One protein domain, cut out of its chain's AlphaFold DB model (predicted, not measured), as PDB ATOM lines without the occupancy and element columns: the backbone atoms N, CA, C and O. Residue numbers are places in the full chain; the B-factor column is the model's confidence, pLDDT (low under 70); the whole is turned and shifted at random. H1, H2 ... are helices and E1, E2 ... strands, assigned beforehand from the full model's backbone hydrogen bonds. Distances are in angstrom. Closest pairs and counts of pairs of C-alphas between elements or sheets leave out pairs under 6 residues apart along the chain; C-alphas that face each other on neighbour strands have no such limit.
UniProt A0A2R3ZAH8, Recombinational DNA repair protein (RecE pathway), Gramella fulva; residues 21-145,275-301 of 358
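This is residues 21 to 145 and 275 to 301 of the 358 residues of the protein "Recombinational DNA repair protein (RecE pathway)" of Gramella fulva (UniProt A0A2R3ZAH8). A two-stranded hairpin, E1 and E2, and the helix H3, which runs beside E2, make the core. The long helix H2 crosses one side of the hairpin at E1 and H5 crosses the opposite side at E2, while H1 crosses H3 and H4 sits at one end of the hairpin; the loop at residues 71 to 75 and the last part of H5, residues 293 to 301, stick out. The printed part has 152 residues, with five named helices and two named strands in the order H1 H2 H3 E1 E2 H4 H5; the strands are antiparallel and the class is mostly helix. It is compact, with a radius of gyration of the C-alphas of 16.3 A and spans of 53 by 35 by 30 A.

H1, residues 21 to 31, begins at C-alpha 21 (73.770, 96.167, 98.737). H2, residues 44 to 70, is the longest helix at 39.6 A. H3 covers residues 88 to 101, 20.0 A. E1, residues 111 to 118, is 20.9 A long and E2, residues 123 to 130, is 22.4 A. H4, residues 132 to 142, is followed after the cut by H5, residues 280 to 301, 31.5 A, ending at C-alpha 301 (64.542, 129.983, 110.402).

H3 is the hub, touching four helices. It touches H1 about perpendicular at 76 degrees, the closest C-alphas being those of Val 28 and Ala 92, 4.5 A apart. With residues 95 to 100 alone it touches H2 at a steep tilt of 50 degrees, opposite ways, closest at the C-alphas of Leu 49 and Ser 99, 5.9 A. H5, with residues 280 to 285 alone, touches H3 at a steep tilt of 58 degrees, closest at the C-alphas of Ala 97 and Phe 281, 4.4 A. H3 only just touches H4, with residue 101 alone and 3 pairs of C-alphas within 8 A, closest at Ile 101 and Lys 138, 6.6 A. E1 and E2 form an antiparallel hairpin, with N 114 and O 127 at 2.8 A and N 127 and O 114 at 2.9 A, within hydrogen-bond range. The closest C-alphas of H2 and E1 are those of Ile 57 and Pro 113, 6.5 A. H2 and H5 are apart. In H1, H2, H3, H4 and H5 every O i to N i+4 pair is within hydrogen-bond range.

The C-alphas farthest apart are those of Glu 37 and Asn 74, 54.6 A. Residues 146 to 274 are not printed, and C-alphas 145 and 275 are 11.4 A apart across the cut. The links H1 to H2 and H2 to H3 are long. The model's pLDDT is under 70 at residues 32 to 42 and 296 to 301.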
ATOM      1  N   SER A  21      72.320  96.042  98.919       77.19
ATOM      2  CA  SER A  21      73.770  96.167  98.737       77.19
ATOM      3  C   SER A  21      74.171  96.150  97.258       77.19
ATOM      4  O   SER A  21      74.954  96.993  96.817       77.19
ATOM      5  N   GLU A  22      73.589  95.252  96.456       77.38
ATOM      6  CA  GLU A  22      73.838  95.197  95.008       77.38
ATOM      7  C   GLU A  22      73.301  96.443  94.303       77.38
ATOM      8  O   GLU A  22      74.014  97.044  93.505       77.38
ATOM      9  N   ARG A  23      72.088  96.892  94.645       77.88
ATOM     10  CA  ARG A  23      71.502  98.135  94.122       77.88
ATOM     11  C   ARG A  23      72.356  99.352  94.462       77.88
ATOM     12  O   ARG A  23      72.580 100.191  93.595       77.88
ATOM     13  N   PHE A  24      72.831  99.443  95.701       83.38
ATOM     14  CA  PHE A  24      73.720 100.510  96.147       83.38
ATOM     15  C   PHE A  24      75.053 100.471  95.401       83.38
ATOM     16  O   PHE A  24      75.476 101.482  94.852       83.38
ATOM     17  N   THR A  25      75.672  99.296  95.294       80.00
ATOM     18  CA  THR A  25      76.940  99.124  94.576       80.00
ATOM     19  C   THR A  25      76.798  99.480  93.096       80.00
ATOM     20  O   THR A  25      77.641 100.196  92.564       80.00
ATOM     21  N   MET A  26      75.720  99.048  92.436       79.25
ATOM     22  CA  MET A  26      75.427  99.402  91.043       79.25
ATOM     23  C   MET A  26      75.175 100.904  90.871       79.25
ATOM     24  O   MET A  26      75.657 101.493  89.906       79.25
ATOM     25  N   ALA A  27      74.451 101.539  91.800       80.94
ATOM     26  CA  ALA A  27      74.228 102.984  91.776       80.94
ATOM     27  C   ALA A  27      75.554 103.749  91.910       80.94
ATOM     28  O   ALA A  27      75.843 104.616  91.094       80.94
ATOM     29  N   VAL A  28      76.397 103.362  92.869       81.88
ATOM     30  CA  VAL A  28      77.737 103.932  93.074       81.88
ATOM     31  C   VAL A  28      78.618 103.745  91.836       81.88
ATOM     32  O   VAL A  28      79.279 104.685  91.413       81.88
ATOM     33  N   GLN A  29      78.593 102.568  91.207       79.38
ATOM     34  CA  GLN A  29      79.328 102.311  89.962       79.38
ATOM     35  C   GLN A  29      78.843 103.172  88.789       79.38
ATOM     36  O   GLN A  29      79.649 103.532  87.938       79.38
ATOM     37  N   ARG A  30      77.548 103.497  88.730       79.25
ATOM     38  CA  ARG A  30      76.969 104.319  87.660       79.25
ATOM     39  C   ARG A  30      77.291 105.805  87.813       79.25
ATOM     40  O   ARG A  30      77.480 106.473  86.805       79.25
ATOM     41  N   GLU A  31      77.321 106.307  89.046       72.75
ATOM     42  CA  GLU A  31      77.630 107.715  89.342       72.75
ATOM     43  C   GLU A  31      79.134 108.022  89.312       72.75
ATOM     44  O   GLU A  31      79.529 109.176  89.463       72.75
ATOM     45  N   MET A  32      79.986 107.014  89.110       66.25
ATOM     46  CA  MET A  32      81.406 107.258  88.896       66.25
ATOM     47  C   MET A  32      81.615 108.099  87.634       66.25
ATOM     48  O   MET A  32      81.069 107.755  86.579       66.25
ATOM     49  N   PRO A  33      82.421 109.174  87.699       55.72
ATOM     50  CA  PRO A  33      82.743 109.930  86.506       55.72
ATOM     51  C   PRO A  33      83.421 109.000  85.493       55.72
ATOM     52  O   PRO A  33      84.373 108.286  85.814       55.72
ATOM     53  N   LYS A  34      82.944 109.033  84.242       53.09
ATOM     54  CA  LYS A  34      83.715 108.573  83.078       53.09
ATOM     55  C   LYS A  34      84.847 109.575  82.863       53.09
ATOM     56  O   LYS A  34      84.775 110.435  81.990       53.09
ATOM     57  N   MET A  35      85.822 109.555  83.759       38.59
ATOM     58  CA  MET A  35      86.951 110.471  83.742       38.59
ATOM     59  C   MET A  35      87.921 109.963  82.662       38.59
ATOM     60  O   MET A  35      88.859 109.231  82.950       38.59
ATOM     61  N   GLY A  36      87.611 110.274  81.397       46.62
ATOM     62  CA  GLY A  36      88.330 109.798  80.207       46.62
ATOM     63  C   GLY A  36      87.729 108.553  79.529       46.62
ATOM     64  O   GLY A  36      86.753 107.971  79.999       46.62
ATOM     65  N   GLU A  37      88.317 108.166  78.386       41.78
ATOM     66  CA  GLU A  37      87.928 107.000  77.563       41.78
ATOM     67  C   GLU A  37      88.149 105.643  78.259       41.78
ATOM     68  O   GLU A  37      87.676 104.612  77.777       41.78
ATOM     69  N   GLU A  38      88.801 105.622  79.422       47.66
ATOM     70  CA  GLU A  38      88.977 104.416  80.222       47.66
ATOM     71  C   GLU A  38      87.969 104.366  81.373       47.66
ATOM     72  O   GLU A  38      87.817 105.300  82.159       47.66
ATOM     73  N   ASN A  39      87.271 103.234  81.494       52.12
ATOM     74  CA  ASN A  39      86.425 102.956  82.648       52.12
ATOM     75  C   ASN A  39      87.299 102.979  83.911       52.12
ATOM     76  O   ASN A  39      88.019 102.011  84.163       52.12
ATOM     77  N   VAL A  40      87.230 104.054  84.702       56.53
ATOM     78  CA  VAL A  40      87.920 104.157  85.994       56.53
ATOM     79  C   VAL A  40      87.440 103.009  86.879       56.53
ATOM     80  O   VAL A  40      86.340 103.026  87.435       56.53
ATOM     81  N   GLN A  41      88.247 101.953  86.974       65.06
ATOM     82  CA  GLN A  41      87.922 100.819  87.820       65.06
ATOM     83  C   GLN A  41      88.188 101.196  89.273       65.06
ATOM     84  O   GLN A  41      89.289 101.602  89.638       65.06
ATOM     85  N   LEU A  42      87.176 101.001  90.117       66.56
ATOM     86  CA  LEU A  42      87.307 101.110  91.564       66.56
ATOM     87  C   LEU A  42      88.523 100.322  92.063       66.56
ATOM     88  O   LEU A  42      88.593  99.098  91.888       66.56
ATOM     89  N   THR A  43      89.427 101.001  92.769       80.25
ATOM     90  CA  THR A  43      90.500 100.314  93.492       80.25
ATOM     91  C   THR A  43      89.898  99.363  94.529       80.25
ATOM     92  O   THR A  43      88.814  99.607  95.071       80.25
ATOM     93  N   ASN A  44      90.605  98.282  94.873       84.19
ATOM     94  CA  ASN A  44      90.144  97.350  95.913       84.19
ATOM     95  C   ASN A  44      89.874  98.064  97.248       84.19
ATOM     96  O   ASN A  44      88.937  97.715  97.966       84.19
ATOM     97  N   ARG A  45      90.650  99.115  97.546       84.06
ATOM     98  CA  ARG A  45      90.446  99.971  98.716       84.06
ATOM     99  C   ARG A  45      89.119 100.728  98.646       84.06
ATOM    100  O   ARG A  45      88.365 100.678  99.611       84.06
ATOM    101  N   GLN A  46      88.802 101.379  97.527       80.62
ATOM    102  CA  GLN A  46      87.530 102.096  97.373       80.62
ATOM    103  C   GLN A  46      86.330 101.144  97.417       80.62
ATOM    104  O   GLN A  46      85.344 101.458  98.075       80.62
ATOM    105  N   LYS A  47      86.423  99.946  96.815       83.50
ATOM    106  CA  LYS A  47      85.364  98.918  96.924       83.50
ATOM    107  C   LYS A  47      85.078  98.559  98.381       83.50
ATOM    108  O   LYS A  47      83.918  98.515  98.782       83.50
ATOM    109  N   LYS A  48      86.132  98.344  99.176       88.75
ATOM    110  CA  LYS A  48      86.006  98.068 100.611       88.75
ATOM    111  C   LYS A  48      85.375  99.245 101.360       88.75
ATOM    112  O   LYS A  48      84.476  99.035 102.163       88.75
ATOM    113  N   LEU A  49      85.798 100.477 101.071       90.12
ATOM    114  CA  LEU A  49      85.202 101.663 101.689       90.12
ATOM    115  C   LEU A  49      83.711 101.768 101.362       90.12
ATOM    116  O   LEU A  49      82.909 101.920 102.273       90.12
ATOM    117  N   ILE A  50      83.314 101.599 100.101       88.31
ATOM    118  CA  ILE A  50      81.902 101.613  99.686       88.31
ATOM    119  C   ILE A  50      81.085 100.563 100.457       88.31
ATOM    120  O   ILE A  50      79.996 100.868 100.942       88.31
ATOM    121  N   GLN A  51      81.618  99.353 100.650       89.56
ATOM    122  CA  GLN A  51      80.969  98.337 101.489       89.56
ATOM    123  C   GLN A  51      80.803  98.808 102.941       89.56
ATOM    124  O   GLN A  51      79.733  98.636 103.521       89.56
ATOM    125  N   ASN A  52      81.820  99.459 103.510       94.38
ATOM    126  CA  ASN A  52      81.744 100.036 104.852       94.38
ATOM    127  C   ASN A  52      80.653 101.118 104.956       94.38
ATOM    128  O   ASN A  52      79.924 101.149 105.951       94.38
ATOM    129  N   TYR A  53      80.481 101.953 103.922       94.88
ATOM    130  CA  TYR A  53      79.371 102.913 103.840       94.88
ATOM    131  C   TYR A  53      78.015 102.218 103.867       94.88
ATOM    132  O   TYR A  53      77.166 102.603 104.670       94.88
ATOM    133  N   PHE A  54      77.823 101.173 103.059       94.00
ATOM    134  CA  PHE A  54      76.579 100.405 103.075       94.00
ATOM    135  C   PHE A  54      76.280  99.851 104.473       94.00
ATOM    136  O   PHE A  54      75.191 100.074 104.996       94.00
ATOM    137  N   ILE A  55      77.259  99.190 105.102       94.12
ATOM    138  CA  ILE A  55      77.105  98.583 106.433       94.12
ATOM    139  C   ILE A  55      76.720  99.639 107.473       94.12
ATOM    140  O   ILE A  55      75.787  99.429 108.250       94.12
ATOM    141  N   LYS A  56      77.416 100.787 107.494       96.19
ATOM    142  CA  LYS A  56      77.124 101.831 108.479       96.19
ATOM    143  C   LYS A  56      75.751 102.455 108.253       96.19
ATOM    144  O   LYS A  56      75.022 102.647 109.222       96.19
ATOM    145  N   ILE A  57      75.405 102.773 107.006       95.88
ATOM    146  CA  ILE A  57      74.115 103.384 106.669       95.88
ATOM    147  C   ILE A  57      72.977 102.425 107.011       95.88
ATOM    148  O   ILE A  57      72.015 102.844 107.643       95.88
ATOM    149  N   ASP A  58      73.108 101.140 106.682       95.25
ATOM    150  CA  ASP A  58      72.108 100.124 107.016       95.25
ATOM    151  C   ASP A  58      71.851 100.043 108.531       95.25
ATOM    152  O   ASP A  58      70.700 100.045 108.968       95.25
ATOM    153  N   GLY A  59      72.916 100.064 109.341       95.44
ATOM    154  CA  GLY A  59      72.799 100.142 110.800       95.44
ATOM    155  C   GLY A  59      72.096 101.418 111.272       95.44
ATOM    156  O   GLY A  59      71.170 101.352 112.074       95.44
ATOM    157  N   VAL A  60      72.471 102.576 110.721       95.94
ATOM    158  CA  VAL A  60      71.860 103.868 111.077       95.94
ATOM    159  C   VAL A  60      70.374 103.918 110.723       95.94
ATOM    160  O   VAL A  60      69.586 104.454 111.503       95.94
ATOM    161  N   LEU A  61      69.966 103.358 109.584       95.31
ATOM    162  CA  LEU A  61      68.557 103.277 109.195       95.31
ATOM    163  C   LEU A  61      67.765 102.398 110.160       95.31
ATOM    164  O   LEU A  61      66.724 102.829 110.647       95.31
ATOM    165  N   LYS A  62      68.292 101.217 110.503       95.50
ATOM    166  CA  LYS A  62      67.673 100.312 111.482       95.50
ATOM    167  C   LYS A  62      67.507 100.981 112.841       95.50
ATOM    168  O   LYS A  62      66.409 100.981 113.389       95.50
ATOM    169  N   ASP A  63      68.559 101.612 113.355       94.69
ATOM    170  CA  ASP A  63      68.515 102.310 114.643       94.69
ATOM    171  C   ASP A  63      67.526 103.486 114.618       94.69
ATOM    172  O   ASP A  63      66.810 103.736 115.591       94.69
ATOM    173  N   SER A  64      67.469 104.215 113.501       93.12
ATOM    174  CA  SER A  64      66.533 105.330 113.313       93.12
ATOM    175  C   SER A  64      65.089 104.843 113.220       93.12
ATOM    176  O   SER A  64      64.196 105.470 113.791       93.12
ATOM    177  N   GLU A  65      64.855 103.696 112.585       94.25
ATOM    178  CA  GLU A  65      63.536 103.078 112.490       94.25
ATOM    179  C   GLU A  65      63.045 102.573 113.849       94.25
ATOM    180  O   GLU A  65      61.909 102.847 114.233       94.25
ATOM    181  N   VAL A  66      63.914 101.936 114.638       94.38
ATOM    182  CA  VAL A  66      63.602 101.543 116.024       94.38
ATOM    183  C   VAL A  66      63.174 102.764 116.843       94.38
ATOM    184  O   VAL A  66      62.153 102.730 117.531       94.38
ATOM    185  N   LYS A  67      63.902 103.884 116.721       91.06
ATOM    186  CA  LYS A  67      63.551 105.149 117.390       91.06
ATOM    187  C   LYS A  67      62.235 105.737 116.879       91.06
ATOM    188  O   LYS A  67      61.470 106.278 117.674       91.06
ATOM    189  N   ARG A  68      61.953 105.638 115.577       91.88
ATOM    190  CA  ARG A  68      60.685 106.081 114.976       91.88
ATOM    191  C   ARG A  68      59.511 105.273 115.529       91.88
ATOM    192  O   ARG A  68      58.511 105.857 115.939       91.88
ATOM    193  N   LEU A  69      59.645 103.950 115.592       92.00
ATOM    194  CA  LEU A  69      58.609 103.041 116.089       92.00
ATOM    195  C   LEU A  69      58.380 103.164 117.599       92.00
ATOM    196  O   LEU A  69      57.254 102.975 118.053       92.00
ATOM    197  N   ALA A  70      59.402 103.550 118.367       90.50
ATOM    198  CA  ALA A  70      59.260 103.838 119.794       90.50
ATOM    199  C   ALA A  70      58.378 105.070 120.084       90.50
ATOM    200  O   ALA A  70      57.830 105.185 121.181       90.50
ATOM    201  N   LYS A  71      58.208 105.988 119.120       88.62
ATOM    202  CA  LYS A  71      57.256 107.100 119.243       88.62
ATOM    203  C   LYS A  71      55.821 106.583 119.105       88.62
ATOM    204  O   LYS A  71      55.548 105.686 118.298       88.62
ATOM    205  N   SER A  72      54.897 107.175 119.865       87.38
ATOM    206  CA  SER A  72      53.467 106.892 119.705       87.38
ATOM    207  C   SER A  72      52.969 107.373 118.342       87.38
ATOM    208  O   SER A  72      53.559 108.265 117.736       87.38
ATOM    209  N   GLU A  73      51.883 106.773 117.861       85.19
ATOM    210  CA  GLU A  73      51.357 106.984 116.507       85.19
ATOM    211  C   GLU A  73      51.128 108.467 116.171       85.19
ATOM    212  O   GLU A  73      51.528 108.920 115.104       85.19
ATOM    213  N   ASN A  74      50.632 109.250 117.134       84.44
ATOM    214  CA  ASN A  74      50.377 110.688 116.979       84.44
ATOM    215  C   ASN A  74      51.643 111.541 116.760       84.44
ATOM    216  O   ASN A  74      51.540 112.652 116.251       84.44
ATOM    217  N   TYR A  75      52.823 111.051 117.155       83.69
ATOM    218  CA  TYR A  75      54.109 111.755 117.012       83.69
ATOM    219  C   TYR A  75      55.094 111.001 116.110       83.69
ATOM    220  O   TYR A  75      56.284 111.330 116.056       83.69
ATOM    221  N   ARG A  76      54.627 109.945 115.440       87.50
ATOM    222  CA  ARG A  76      55.446 109.112 114.571       87.50
ATOM    223  C   ARG A  76      55.464 109.711 113.173       87.50
ATOM    224  O   ARG A  76      54.428 109.856 112.533       87.50
ATOM    225  N   ASP A  77      56.661 109.989 112.671       86.06
ATOM    226  CA  ASP A  77      56.827 110.381 111.275       86.06
ATOM    227  C   ASP A  77      56.308 109.273 110.344       86.06
ATOM    228  O   ASP A  77      56.682 108.111 110.529       86.06
ATOM    229  N   PRO A  78      55.488 109.592 109.325       88.31
ATOM    230  CA  PRO A  78      54.907 108.579 108.444       88.31
ATOM    231  C   PRO A  78      55.944 107.924 107.522       88.31
ATOM    232  O   PRO A  78      55.744 106.798 107.078       88.31
ATOM    233  N   LEU A  79      57.056 108.611 107.245       91.94
ATOM    234  CA  LEU A  79      58.116 108.121 106.369       91.94
ATOM    235  C   LEU A  79      59.038 107.156 107.130       91.94
ATOM    236  O   LEU A  79      59.640 107.528 108.135       91.94
ATOM    237  N   GLU A  80      59.142 105.925 106.638       92.81
ATOM    238  CA  GLU A  80      59.965 104.858 107.220       92.81
ATOM    239  C   GLU A  80      61.451 105.035 106.887       92.81
ATOM    240  O   GLU A  80      61.795 105.326 105.735       92.81
ATOM    241  N   TYR A  81      62.338 104.793 107.859       93.06
ATOM    242  CA  TYR A  81      63.787 104.777 107.636       93.06
ATOM    243  C   TYR A  81      64.212 103.480 106.934       93.06
ATOM    244  O   TYR A  81      64.747 102.556 107.542       93.06
ATOM    245  N   SER A  82      63.988 103.421 105.622       92.88
ATOM    246  CA  SER A  82      64.342 102.279 104.779       92.88
ATOM    247  C   SER A  82      65.066 102.717 103.508       92.88
ATOM    248  O   SER A  82      64.902 103.839 103.025       92.88
ATOM    249  N   TRP A  83      65.842 101.807 102.916       91.56
ATOM    250  CA  TRP A  83      66.547 102.042 101.650       91.56
ATOM    251  C   TRP A  83      65.621 102.426 100.487       91.56
ATOM    252  O   TRP A  83      66.069 103.054  99.530       91.56
ATOM    253  N   ALA A  84      64.337 102.060 100.550       91.06
ATOM    254  CA  ALA A  84      63.348 102.447  99.546       91.06
ATOM    255  C   ALA A  84      63.066 103.959  99.554       91.06
ATOM    256  O   ALA A  84      62.768 104.529  98.507       91.06
ATOM    257  N   ASN A  85      63.213 104.601 100.714       93.44
ATOM    258  CA  ASN A  85      62.931 106.016 100.914       93.44
ATOM    259  C   ASN A  85      64.191 106.886 100.845       93.44
ATOM    260  O   ASN A  85      64.133 108.040 101.245       93.44
ATOM    261  N   ILE A  86      65.326 106.371 100.360       92.81
ATOM    262  CA  ILE A  86      66.579 107.132 100.251       92.81
ATOM    263  C   ILE A  86      66.765 107.672  98.838       92.81
ATOM    264  O   ILE A  86      66.546 106.972  97.845       92.81
ATOM    265  N   ASN A  87      67.260 108.903  98.747       91.12
ATOM    266  CA  ASN A  87      67.744 109.471  97.498       91.12
ATOM    267  C   ASN A  87      69.060 108.799  97.069       91.12
ATOM    268  O   ASN A  87      70.162 109.239  97.404       91.12
ATOM    269  N   MET A  88      68.935 107.701  96.320       88.56
ATOM    270  CA  MET A  88      70.073 106.873  95.913       88.56
ATOM    271  C   MET A  88      71.057 107.582  94.983       88.56
ATOM    272  O   MET A  88      72.245 107.284  95.046       88.56
ATOM    273  N   ASN A  89      70.590 108.507  94.138       87.38
ATOM    274  CA  ASN A  89      71.469 109.225  93.211       87.38
ATOM    275  C   ASN A  89      72.416 110.149  93.986       87.38
ATOM    276  O   ASN A  89      73.627 110.080  93.802       87.38
ATOM    277  N   LYS A  90      71.871 110.954  94.913       88.38
ATOM    278  CA  LYS A  90      72.687 111.819  95.776       88.38
ATOM    279  C   LYS A  90      73.630 110.992  96.650       88.38
ATOM    280  O   LYS A  90      74.830 111.239  96.655       88.38
ATOM    281  N   LEU A  91      73.101 109.961  97.312       91.44
ATOM    282  CA  LEU A  91      73.902 109.097  98.176       91.44
ATOM    283  C   LEU A  91      75.081 108.455  97.427       91.44
ATOM    284  O   LEU A  91      76.185 108.398  97.960       91.44
ATOM    285  N   ALA A  92      74.856 107.962  96.208       89.44
ATOM    286  CA  ALA A  92      75.904 107.333  95.415       89.44
ATOM    287  C   ALA A  92      77.041 108.316  95.092       89.44
ATOM    288  O   ALA A  92      78.202 107.978  95.319       89.44
ATOM    289  N   GLN A  93      76.717 109.534  94.647       87.44
ATOM    290  CA  GLN A  93      77.712 110.582  94.382       87.44
ATOM    291  C   GLN A  93      78.511 110.945  95.639       87.44
ATOM    292  O   GLN A  93      79.738 111.022  95.599       87.44
ATOM    293  N   ASP A  94      77.824 111.111  96.768       90.69
ATOM    294  CA  ASP A  94      78.457 111.502  98.027       90.69
ATOM    295  C   ASP A  94      79.406 110.402  98.530       90.69
ATOM    296  O   ASP A  94      80.551 110.673  98.886       90.69
ATOM    297  N   VAL A  95      78.981 109.134  98.486       91.62
ATOM    298  CA  VAL A  95      79.827 107.994  98.878       91.62
ATOM    299  C   VAL A  95      81.071 107.896  97.999       91.62
ATOM    300  O   VAL A  95      82.161 107.640  98.514       91.62
ATOM    301  N   VAL A  96      80.944 108.107  96.686       87.62
ATOM    302  CA  VAL A  96      82.101 108.147  95.780       87.62
ATOM    303  C   VAL A  96      83.075 109.244  96.205       87.62
ATOM    304  O   VAL A  96      84.271 108.974  96.338       87.62
ATOM    305  N   ALA A  97      82.575 110.452  96.467       89.00
ATOM    306  CA  ALA A  97      83.403 111.584  96.854       89.00
ATOM    307  C   ALA A  97      84.150 111.318  98.174       89.00
ATOM    308  O   ALA A  97      85.383 111.312  98.207       89.00
ATOM    309  N   TYR A  98      83.430 110.975  99.247       92.12
ATOM    310  CA  TYR A  98      84.036 110.743 100.563       92.12
ATOM    311  C   TYR A  98      84.942 109.497 100.607       92.12
ATOM    312  O   TYR A  98      85.991 109.508 101.263       92.12
ATOM    313  N   SER A  99      84.602 108.429  99.875       89.88
ATOM    314  CA  SER A  99      85.477 107.251  99.762       89.88
ATOM    315  C   SER A  99      86.760 107.541  98.974       89.88
ATOM    316  O   SER A  99      87.798 106.953  99.280       89.88
ATOM    317  N   SER A 100      86.722 108.475  98.020       86.56
ATOM    318  CA  SER A 100      87.902 108.908  97.257       86.56
ATOM    319  C   SER A 100      88.856 109.753  98.097       86.56
ATOM    320  O   SER A 100      90.074 109.623  97.959       86.56
ATOM    321  N   ILE A 101      88.339 110.537  99.049       89.00
ATOM    322  CA  ILE A 101      89.160 111.172 100.094       89.00
ATOM    323  C   ILE A 101      89.833 110.098 100.960       89.00
ATOM    324  O   ILE A 101      91.007 110.228 101.296       89.00
ATOM    325  N   GLY A 102      89.125 109.001 101.238       91.12
ATOM    326  CA  GLY A 102      89.592 107.886 102.065       91.12
ATOM    327  C   GLY A 102      88.891 107.802 103.420       91.12
ATOM    328  O   GLY A 102      89.376 107.095 104.305       91.12
ATOM    329  N   LEU A 103      87.771 108.514 103.585       94.00
ATOM    330  CA  LEU A 103      86.983 108.509 104.811       94.00
ATOM    331  C   LEU A 103      86.202 107.201 104.941       94.00
ATOM    332  O   LEU A 103      85.584 106.732 103.982       94.00
ATOM    333  N   ASP A 104      86.229 106.629 106.143       95.12
ATOM    334  CA  ASP A 104      85.646 105.325 106.457       95.12
ATOM    335  C   ASP A 104      84.651 105.461 107.618       95.12
ATOM    336  O   ASP A 104      85.072 105.741 108.739       95.12
ATOM    337  N   PRO A 105      83.347 105.251 107.396       95.38
ATOM    338  CA  PRO A 105      82.327 105.442 108.425       95.38
ATOM    339  C   PRO A 105      82.322 104.364 109.522       95.38
ATOM    340  O   PRO A 105      81.598 104.505 110.512       95.38
ATOM    341  N   LEU A 106      83.090 103.279 109.360       94.69
ATOM    342  CA  LEU A 106      83.297 102.279 110.413       94.69
ATOM    343  C   LEU A 106      84.474 102.621 111.335       94.69
ATOM    344  O   LEU A 106      84.583 102.037 112.411       94.69
ATOM    345  N   GLN A 107      85.341 103.554 110.938       93.94
ATOM    346  CA  GLN A 107      86.428 104.037 111.783       93.94
ATOM    347  C   GLN A 107      85.932 105.152 112.707       93.94
ATOM    348  O   GLN A 107      85.145 106.021 112.320       93.94
ATOM    349  N   ASN A 108      86.426 105.147 113.944       91.69
ATOM    350  CA  ASN A 108      86.017 106.127 114.943       91.69
ATOM    351  C   ASN A 108      86.394 107.549 114.504       91.69
ATOM    352  O   ASN A 108      87.547 107.838 114.179       91.69
ATOM    353  N   ASN A 109      85.407 108.448 114.539       90.75
ATOM    354  CA  ASN A 109      85.559 109.878 114.262       90.75
ATOM    355  C   ASN A 109      86.121 110.219 112.869       90.75
ATOM    356  O   ASN A 109      86.691 111.295 112.687       90.75
ATOM    357  N   HIS A 110      85.952 109.334 111.882       93.81
ATOM    358  CA  HIS A 110      86.235 109.638 110.477       93.81
ATOM    359  C   HIS A 110      85.072 110.407 109.848       93.81
ATOM    360  O   HIS A 110      85.209 111.574 109.492       93.81
ATOM    361  N   ILE A 111      83.910 109.767 109.732       95.31
ATOM    362  CA  ILE A 111      82.734 110.344 109.079       95.31
ATOM    363  C   ILE A 111      81.464 109.667 109.594       95.31
ATOM    364  O   ILE A 111      81.449 108.463 109.855       95.31
ATOM    365  N   HIS A 112      80.389 110.435 109.747       94.00
ATOM    366  CA  HIS A 112      79.133 109.961 110.319       94.00
ATOM    367  C   HIS A 112      77.966 110.235 109.363       94.00
ATOM    368  O   HIS A 112      77.683 111.402 109.093       94.00
ATOM    369  N   PRO A 113      77.278 109.198 108.848       95.00
ATOM    370  CA  PRO A 113      76.069 109.383 108.054       95.00
ATOM    371  C   PRO A 113      74.875 109.721 108.950       95.00
ATOM    372  O   PRO A 113      74.604 109.016 109.923       95.00
ATOM    373  N   ILE A 114      74.136 110.768 108.591       92.94
ATOM    374  CA  ILE A 114      72.917 111.203 109.272       92.94
ATOM    375  C   ILE A 114      71.794 111.323 108.235       92.94
ATOM    376  O   ILE A 114      71.894 112.141 107.315       92.94
ATOM    377  N   PRO A 115      70.726 110.514 108.344       93.12
ATOM    378  CA  PRO A 115      69.561 110.641 107.488       93.12
ATOM    379  C   PRO A 115      68.776 111.895 107.847       93.12
ATOM    380  O   PRO A 115      68.419 112.109 109.004       93.12
ATOM    381  N   TYR A 116      68.439 112.682 106.835       89.94
ATOM    382  CA  TYR A 116      67.591 113.846 106.991       89.94
ATOM    383  C   TYR A 116      66.440 113.822 105.992       89.94
ATOM    384  O   TYR A 116      66.640 113.655 104.788       89.94
ATOM    385  N   LYS A 117      65.218 114.038 106.483       90.25
ATOM    386  CA  LYS A 117      64.013 114.052 105.648       90.25
ATOM    387  C   LYS A 117      64.028 115.258 104.714       90.25
ATOM    388  O   LYS A 117      64.144 116.393 105.166       90.25
ATOM    389  N   ASN A 118      63.901 115.034 103.417       88.44
ATOM    390  CA  ASN A 118      63.720 116.079 102.424       88.44
ATOM    391  C   ASN A 118      62.229 116.205 102.098       88.44
ATOM    392  O   ASN A 118      61.645 115.348 101.437       88.44
ATOM    393  N   SER A 119      61.607 117.288 102.563       85.19
ATOM    394  CA  SER A 119      60.167 117.513 102.391       85.19
ATOM    395  C   SER A 119      59.743 117.700 100.931       85.19
ATOM    396  O   SER A 119      58.579 117.481 100.620       85.19
ATOM    397  N   LYS A 120      60.660 118.080 100.027       86.62
ATOM    398  CA  LYS A 120      60.345 118.290  98.603       86.62
ATOM    399  C   LYS A 120      60.228 116.974  97.841       86.62
ATOM    400  O   LYS A 120      59.347 116.825  97.005       86.62
ATOM    401  N   THR A 121      61.131 116.035  98.114       86.25
ATOM    402  CA  THR A 121      61.166 114.724  97.447       86.25
ATOM    403  C   THR A 121      60.436 113.644  98.240       86.25
ATOM    404  O   THR A 121      60.198 112.561  97.714       86.25
ATOM    405  N   ASN A 122      60.082 113.931  99.499       88.38
ATOM    406  CA  ASN A 122      59.569 112.973 100.477       88.38
ATOM    407  C   ASN A 122      60.471 111.729 100.621       88.38
ATOM    408  O   ASN A 122      60.001 110.607 100.786       88.38
ATOM    409  N   GLN A 123      61.781 111.953 100.535       92.06
ATOM    410  CA  GLN A 123      62.835 110.952 100.690       92.06
ATOM    411  C   GLN A 123      63.854 111.426 101.732       92.06
ATOM    412  O   GLN A 123      63.885 112.597 102.102       92.06
ATOM    413  N   PHE A 124      64.704 110.525 102.208       93.50
ATOM    414  CA  PHE A 124      65.847 110.838 103.050       93.50
ATOM    415  C   PHE A 124      67.080 111.124 102.195       93.50
ATOM    416  O   PHE A 124      67.496 110.298 101.379       93.50
ATOM    417  N   ASP A 125      67.691 112.279 102.437       93.19
ATOM    418  CA  ASP A 125      69.055 112.566 102.010       93.19
ATOM    419  C   ASP A 125      69.999 112.184 103.157       93.19
ATOM    420  O   ASP A 125      69.765 112.547 104.312       93.19
ATOM    421  N   ILE A 126      71.071 111.449 102.858       93.06
ATOM    422  CA  ILE A 126      72.100 111.129 103.851       93.06
ATOM    423  C   ILE A 126      73.132 112.249 103.833       93.06
ATOM    424  O   ILE A 126      73.834 112.431 102.846       93.06
ATOM    425  N   THR A 127      73.217 113.008 104.920       91.75
ATOM    426  CA  THR A 127      74.277 114.005 105.104       91.75
ATOM    427  C   THR A 127      75.422 113.365 105.864       91.75
ATOM    428  O   THR A 127      75.202 112.671 106.856       91.75
ATOM    429  N   PHE A 128      76.648 113.599 105.417       93.19
ATOM    430  CA  PHE A 128      77.830 113.096 106.091       93.19
ATOM    431  C   PHE A 128      78.478 114.200 106.919       93.19
ATOM    432  O   PHE A 128      78.788 115.269 106.402       93.19
ATOM    433  N   ILE A 129      78.694 113.938 108.207       91.12
ATOM    434  CA  ILE A 129      79.412 114.845 109.099       91.12
ATOM    435  C   ILE A 129      80.818 114.300 109.326       91.12
ATOM    436  O   ILE A 129      80.989 113.211 109.878       91.12
ATOM    437  N   GLU A 130      81.823 115.071 108.917       93.44
ATOM    438  CA  GLU A 130      83.230 114.742 109.133       93.44
ATOM    439  C   GLU A 130      83.578 114.832 110.628       93.44
ATOM    440  O   GLU A 130      83.329 115.840 111.310       93.44
ATOM    441  N   GLY A 131      84.146 113.744 111.147       92.44
ATOM    442  CA  GLY A 131      84.730 113.713 112.481       92.44
ATOM    443  C   GLY A 131      86.156 114.273 112.472       92.44
ATOM    444  O   GLY A 131      86.738 114.533 111.423       92.44
ATOM    445  N   TYR A 132      86.743 114.476 113.652       92.19
ATOM    446  CA  TYR A 132      88.043 115.150 113.760       92.19
ATOM    447  C   TYR A 132      89.215 114.357 113.151       92.19
ATOM    448  O   TYR A 132      90.152 114.979 112.660       92.19
ATOM    449  N   ASN A 133      89.152 113.019 113.119       93.25
ATOM    450  CA  ASN A 133      90.146 112.195 112.413       93.25
ATOM    451  C   ASN A 133      89.938 112.265 110.890       93.25
ATOM    452  O   ASN A 133      90.894 112.213 110.122       93.25
ATOM    453  N   GLY A 134      88.686 112.411 110.442       94.12
ATOM    454  CA  GLY A 134      88.382 112.635 109.029       94.12
ATOM    455  C   GLY A 134      88.906 113.978 108.531       94.12
ATOM    456  O   GLY A 134      89.504 114.038 107.458       94.12
ATOM    457  N   LEU A 135      88.764 115.025 109.348       94.12
ATOM    458  CA  LEU A 135      89.323 116.349 109.069       94.12
ATOM    459  C   LEU A 135      90.847 116.318 108.962       94.12
ATOM    460  O   LEU A 135      91.393 116.919 108.044       94.12
ATOM    461  N   GLU A 136      91.533 115.584 109.842       94.62
ATOM    462  CA  GLU A 136      92.980 115.385 109.731       94.62
ATOM    463  C   GLU A 136      93.361 114.737 108.394       94.62
ATOM    464  O   GLU A 136      94.251 115.221 107.698       94.62
ATOM    465  N   LEU A 137      92.673 113.659 108.009       93.81
ATOM    466  CA  LEU A 137      92.954 112.944 106.764       93.81
ATOM    467  C   LEU A 137      92.722 113.841 105.541       93.81
ATOM    468  O   LEU A 137      93.559 113.884 104.636       93.81
ATOM    469  N   LYS A 138      91.613 114.587 105.532       93.38
ATOM    470  CA  LYS A 138      91.286 115.569 104.490       93.38
ATOM    471  C   LYS A 138      92.336 116.676 104.424       93.38
ATOM    472  O   LYS A 138      92.843 116.943 103.337       93.38
ATOM    473  N   ALA A 139      92.720 117.256 105.560       93.88
ATOM    474  CA  ALA A 139      93.725 118.314 105.634       93.88
ATOM    475  C   ALA A 139      95.113 117.830 105.191       93.88
ATOM    476  O   ALA A 139      95.777 118.511 104.422       93.88
ATOM    477  N   LYS A 140      95.546 116.628 105.582       93.06
ATOM    478  CA  LYS A 140      96.826 116.064 105.119       93.06
ATOM    479  C   LYS A 140      96.828 115.772 103.619       93.06
ATOM    480  O   LYS A 140      97.841 115.966 102.952       93.06
ATOM    481  N   LYS A 141      95.699 115.311 103.075       92.19
ATOM    482  CA  LYS A 141      95.593 114.958 101.655       92.19
ATOM    483  C   LYS A 141      95.465 116.188 100.754       92.19
ATOM    484  O   LYS A 141      96.182 116.282  99.762       92.19
ATOM    485  N   TYR A 142      94.575 117.114 101.099       93.31
ATOM    486  CA  TYR A 142      94.179 118.243 100.251       93.31
ATOM    487  C   TYR A 142      94.655 119.602 100.764       93.31
ATOM    488  O   TYR A 142      94.522 120.589 100.052       93.31
ATOM    489  N   GLY A 143      95.201 119.682 101.975       91.69
ATOM    490  CA  GLY A 143      95.686 120.931 102.543       91.69
ATOM    491  C   GLY A 143      96.900 121.474 101.796       91.69
ATOM    492  O   GLY A 143      97.779 120.722 101.343       91.69
ATOM    493  N   PHE A 144      96.929 122.795 101.681       92.25
ATOM    494  CA  PHE A 144      98.101 123.555 101.294       92.25
ATOM    495  C   PHE A 144      99.011 123.649 102.507       92.25
ATOM    496  O   PHE A 144      98.592 124.175 103.536       92.25
ATOM    497  N   ASP A 145     100.236 123.133 102.373       89.75
ATOM    498  CA  ASP A 145     101.251 123.217 103.427       89.75
ATOM    499  C   ASP A 145     100.711 122.676 104.765       89.75
ATOM    500  O   ASP A 145     100.649 123.379 105.767       89.75
ATOM    501  N   SER A 275      94.625 124.637  96.052       87.00
ATOM    502  CA  SER A 275      93.991 124.778  94.738       87.00
ATOM    503  C   SER A 275      94.516 123.798  93.681       87.00
ATOM    504  O   SER A 275      93.756 123.398  92.804       87.00
ATOM    505  N   GLN A 276      95.779 123.362  93.773       87.88
ATOM    506  CA  GLN A 276      96.369 122.409  92.827       87.88
ATOM    507  C   GLN A 276      95.933 120.962  93.082       87.88
ATOM    508  O   GLN A 276      96.034 120.124  92.187       87.88
ATOM    509  N   LYS A 277      95.456 120.656  94.293       86.44
ATOM    510  CA  LYS A 277      94.985 119.323  94.691       86.44
ATOM    511  C   LYS A 277      93.469 119.177  94.576       86.44
ATOM    512  O   LYS A 277      92.944 118.120  94.919       86.44
ATOM    513  N   ILE A 278      92.763 120.222  94.139       84.12
ATOM    514  CA  ILE A 278      91.311 120.188  93.976       84.12
ATOM    515  C   ILE A 278      90.952 119.253  92.817       84.12
ATOM    516  O   ILE A 278      91.291 119.509  91.665       84.12
ATOM    517  N   ASP A 279      90.254 118.171  93.148       82.81
ATOM    518  CA  ASP A 279      89.606 117.251  92.216       82.81
ATOM    519  C   ASP A 279      88.067 117.395  92.279       82.81
ATOM    520  O   ASP A 279      87.508 118.069  93.149       82.81
ATOM    521  N   ASP A 280      87.352 116.744  91.358       80.69
ATOM    522  CA  ASP A 280      85.880 116.768  91.336       80.69
ATOM    523  C   ASP A 280      85.268 116.217  92.642       80.69
ATOM    524  O   ASP A 280      84.177 116.616  93.060       80.69
ATOM    525  N   PHE A 281      85.979 115.313  93.325       82.31
ATOM    526  CA  PHE A 281      85.513 114.675  94.555       82.31
ATOM    527  C   PHE A 281      85.539 115.633  95.746       82.31
ATOM    528  O   PHE A 281      84.569 115.688  96.503       82.31
ATOM    529  N   ILE A 282      86.609 116.412  95.926       83.62
ATOM    530  CA  ILE A 282      86.683 117.390  97.016       83.62
ATOM    531  C   ILE A 282      85.726 118.560  96.777       83.62
ATOM    532  O   ILE A 282      85.103 119.021  97.733       83.62
ATOM    533  N   MET A 283      85.515 118.977  95.522       85.31
ATOM    534  CA  MET A 283      84.498 119.981  95.179       85.31
ATOM    535  C   MET A 283      83.105 119.534  95.618       85.31
ATOM    536  O   MET A 283      82.397 120.281  96.291       85.31
ATOM    537  N   LYS A 284      82.751 118.275  95.342       85.56
ATOM    538  CA  LYS A 284      81.482 117.697  95.794       85.56
ATOM    539  C   LYS A 284      81.345 117.703  97.318       85.56
ATOM    540  O   LYS A 284      80.267 117.980  97.844       85.56
ATOM    541  N   VAL A 285      82.424 117.413  98.043       85.75
ATOM    542  CA  VAL A 285      82.419 117.465  99.512       85.75
ATOM    543  C   VAL A 285      82.207 118.890 100.025       85.75
ATOM    544  O   VAL A 285      81.379 119.081 100.913       85.75
ATOM    545  N   ILE A 286      82.869 119.889  99.436       86.00
ATOM    546  CA  ILE A 286      82.689 121.308  99.795       86.00
ATOM    547  C   ILE A 286      81.244 121.764  99.533       86.00
ATOM    548  O   ILE A 286      80.636 122.447 100.363       86.00
ATOM    549  N   GLU A 287      80.658 121.360  98.403       86.44
ATOM    550  CA  GLU A 287      79.249 121.629  98.094       86.44
ATOM    551  C   GLU A 287      78.316 121.015  99.143       86.44
ATOM    552  O   GLU A 287      77.392 121.678  99.617       86.44
ATOM    553  N   ASN A 288      78.568 119.766  99.541       84.75
ATOM    554  CA  ASN A 288      77.775 119.077 100.556       84.75
ATOM    555  C   ASN A 288      77.865 119.758 101.929       84.75
ATOM    556  O   ASN A 288      76.847 119.889 102.611       84.75
ATOM    557  N   GLU A 289      79.051 120.226 102.320       83.44
ATOM    558  CA  GLU A 289      79.250 120.993 103.555       83.44
ATOM    559  C   GLU A 289      78.467 122.310 103.523       83.44
ATOM    560  O   GLU A 289      77.736 122.623 104.465       83.44
ATOM    561  N   THR A 290      78.539 123.032 102.402       82.50
ATOM    562  CA  THR A 290      77.818 124.298 102.199       82.50
ATOM    563  C   THR A 290      76.303 124.091 102.261       82.50
ATOM    564  O   THR A 290      75.605 124.788 102.999       82.50
ATOM    565  N   GLN A 291      75.787 123.070 101.567       80.75
ATOM    566  CA  GLN A 291      74.369 122.702 101.610       80.75
ATOM    567  C   GLN A 291      73.912 122.306 103.019       80.75
ATOM    568  O   GLN A 291      72.785 122.613 103.409       80.75
ATOM    569  N   GLY A 292      74.770 121.628 103.787       74.00
ATOM    570  CA  GLY A 292      74.501 121.278 105.179       74.00
ATOM    571  C   GLY A 292      74.333 122.514 106.064       74.00
ATOM    572  O   GLY A 292      73.362 122.598 106.815       74.00
ATOM    573  N   VAL A 293      75.224 123.501 105.933       70.88
ATOM    574  CA  VAL A 293      75.133 124.775 106.669       70.88
ATOM    575  C   VAL A 293      73.863 125.534 106.294       70.88
ATOM    576  O   VAL A 293      73.103 125.925 107.179       70.88
ATOM    577  N   GLU A 294      73.577 125.687 104.999       71.19
ATOM    578  CA  GLU A 294      72.342 126.337 104.548       71.19
ATOM    579  C   GLU A 294      71.090 125.663 105.103       71.19
ATOM    580  O   GLU A 294      70.093 126.324 105.399       71.19
ATOM    581  N   ARG A 295      71.113 124.334 105.201       71.69
ATOM    582  CA  ARG A 295      69.996 123.565 105.727       71.69
ATOM    583  C   ARG A 295      69.780 123.836 107.211       71.69
ATOM    584  O   ARG A 295      68.647 124.101 107.587       71.69
ATOM    585  N   LEU A 296      70.838 123.824 108.022       68.50
ATOM    586  CA  LEU A 296      70.742 124.156 109.448       68.50
ATOM    587  C   LEU A 296      70.166 125.561 109.653       68.50
ATOM    588  O   LEU A 296      69.279 125.743 110.482       68.50
ATOM    589  N   VAL A 297      70.605 126.530 108.844       68.62
ATOM    590  CA  VAL A 297      70.057 127.894 108.861       68.62
ATOM    591  C   VAL A 297      68.571 127.896 108.487       68.62
ATOM    592  O   VAL A 297      67.770 128.541 109.157       68.62
ATOM    593  N   LYS A 298      68.162 127.152 107.450       67.69
ATOM    594  CA  LYS A 298      66.746 127.036 107.050       67.69
ATOM    595  C   LYS A 298      65.887 126.375 108.129       67.69
ATOM    596  O   LYS A 298      64.767 126.831 108.353       67.69
ATOM    597  N   ASP A 299      66.396 125.344 108.794       66.69
ATOM    598  CA  ASP A 299      65.697 124.663 109.885       66.69
ATOM    599  C   ASP A 299      65.531 125.625 111.082       66.69
ATOM    600  O   ASP A 299      64.411 125.810 111.556       66.69
ATOM    601  N   GLN A 300      66.583 126.362 111.469       64.06
ATOM    602  CA  GLN A 300      66.514 127.416 112.497       64.06
ATOM    603  C   GLN A 300      65.521 128.533 112.145       64.06
ATOM    604  O   GLN A 300      64.744 128.964 113.002       64.06
ATOM    605  N   ILE A 301      65.516 128.998 110.889       65.00
ATOM    606  CA  ILE A 301      64.542 129.983 110.402       65.00
ATOM    607  C   ILE A 301      63.132 129.412 110.498       65.00
ATOM    608  O   ILE A 301      62.248 130.106 110.971       65.00
TER     609      ILE A 301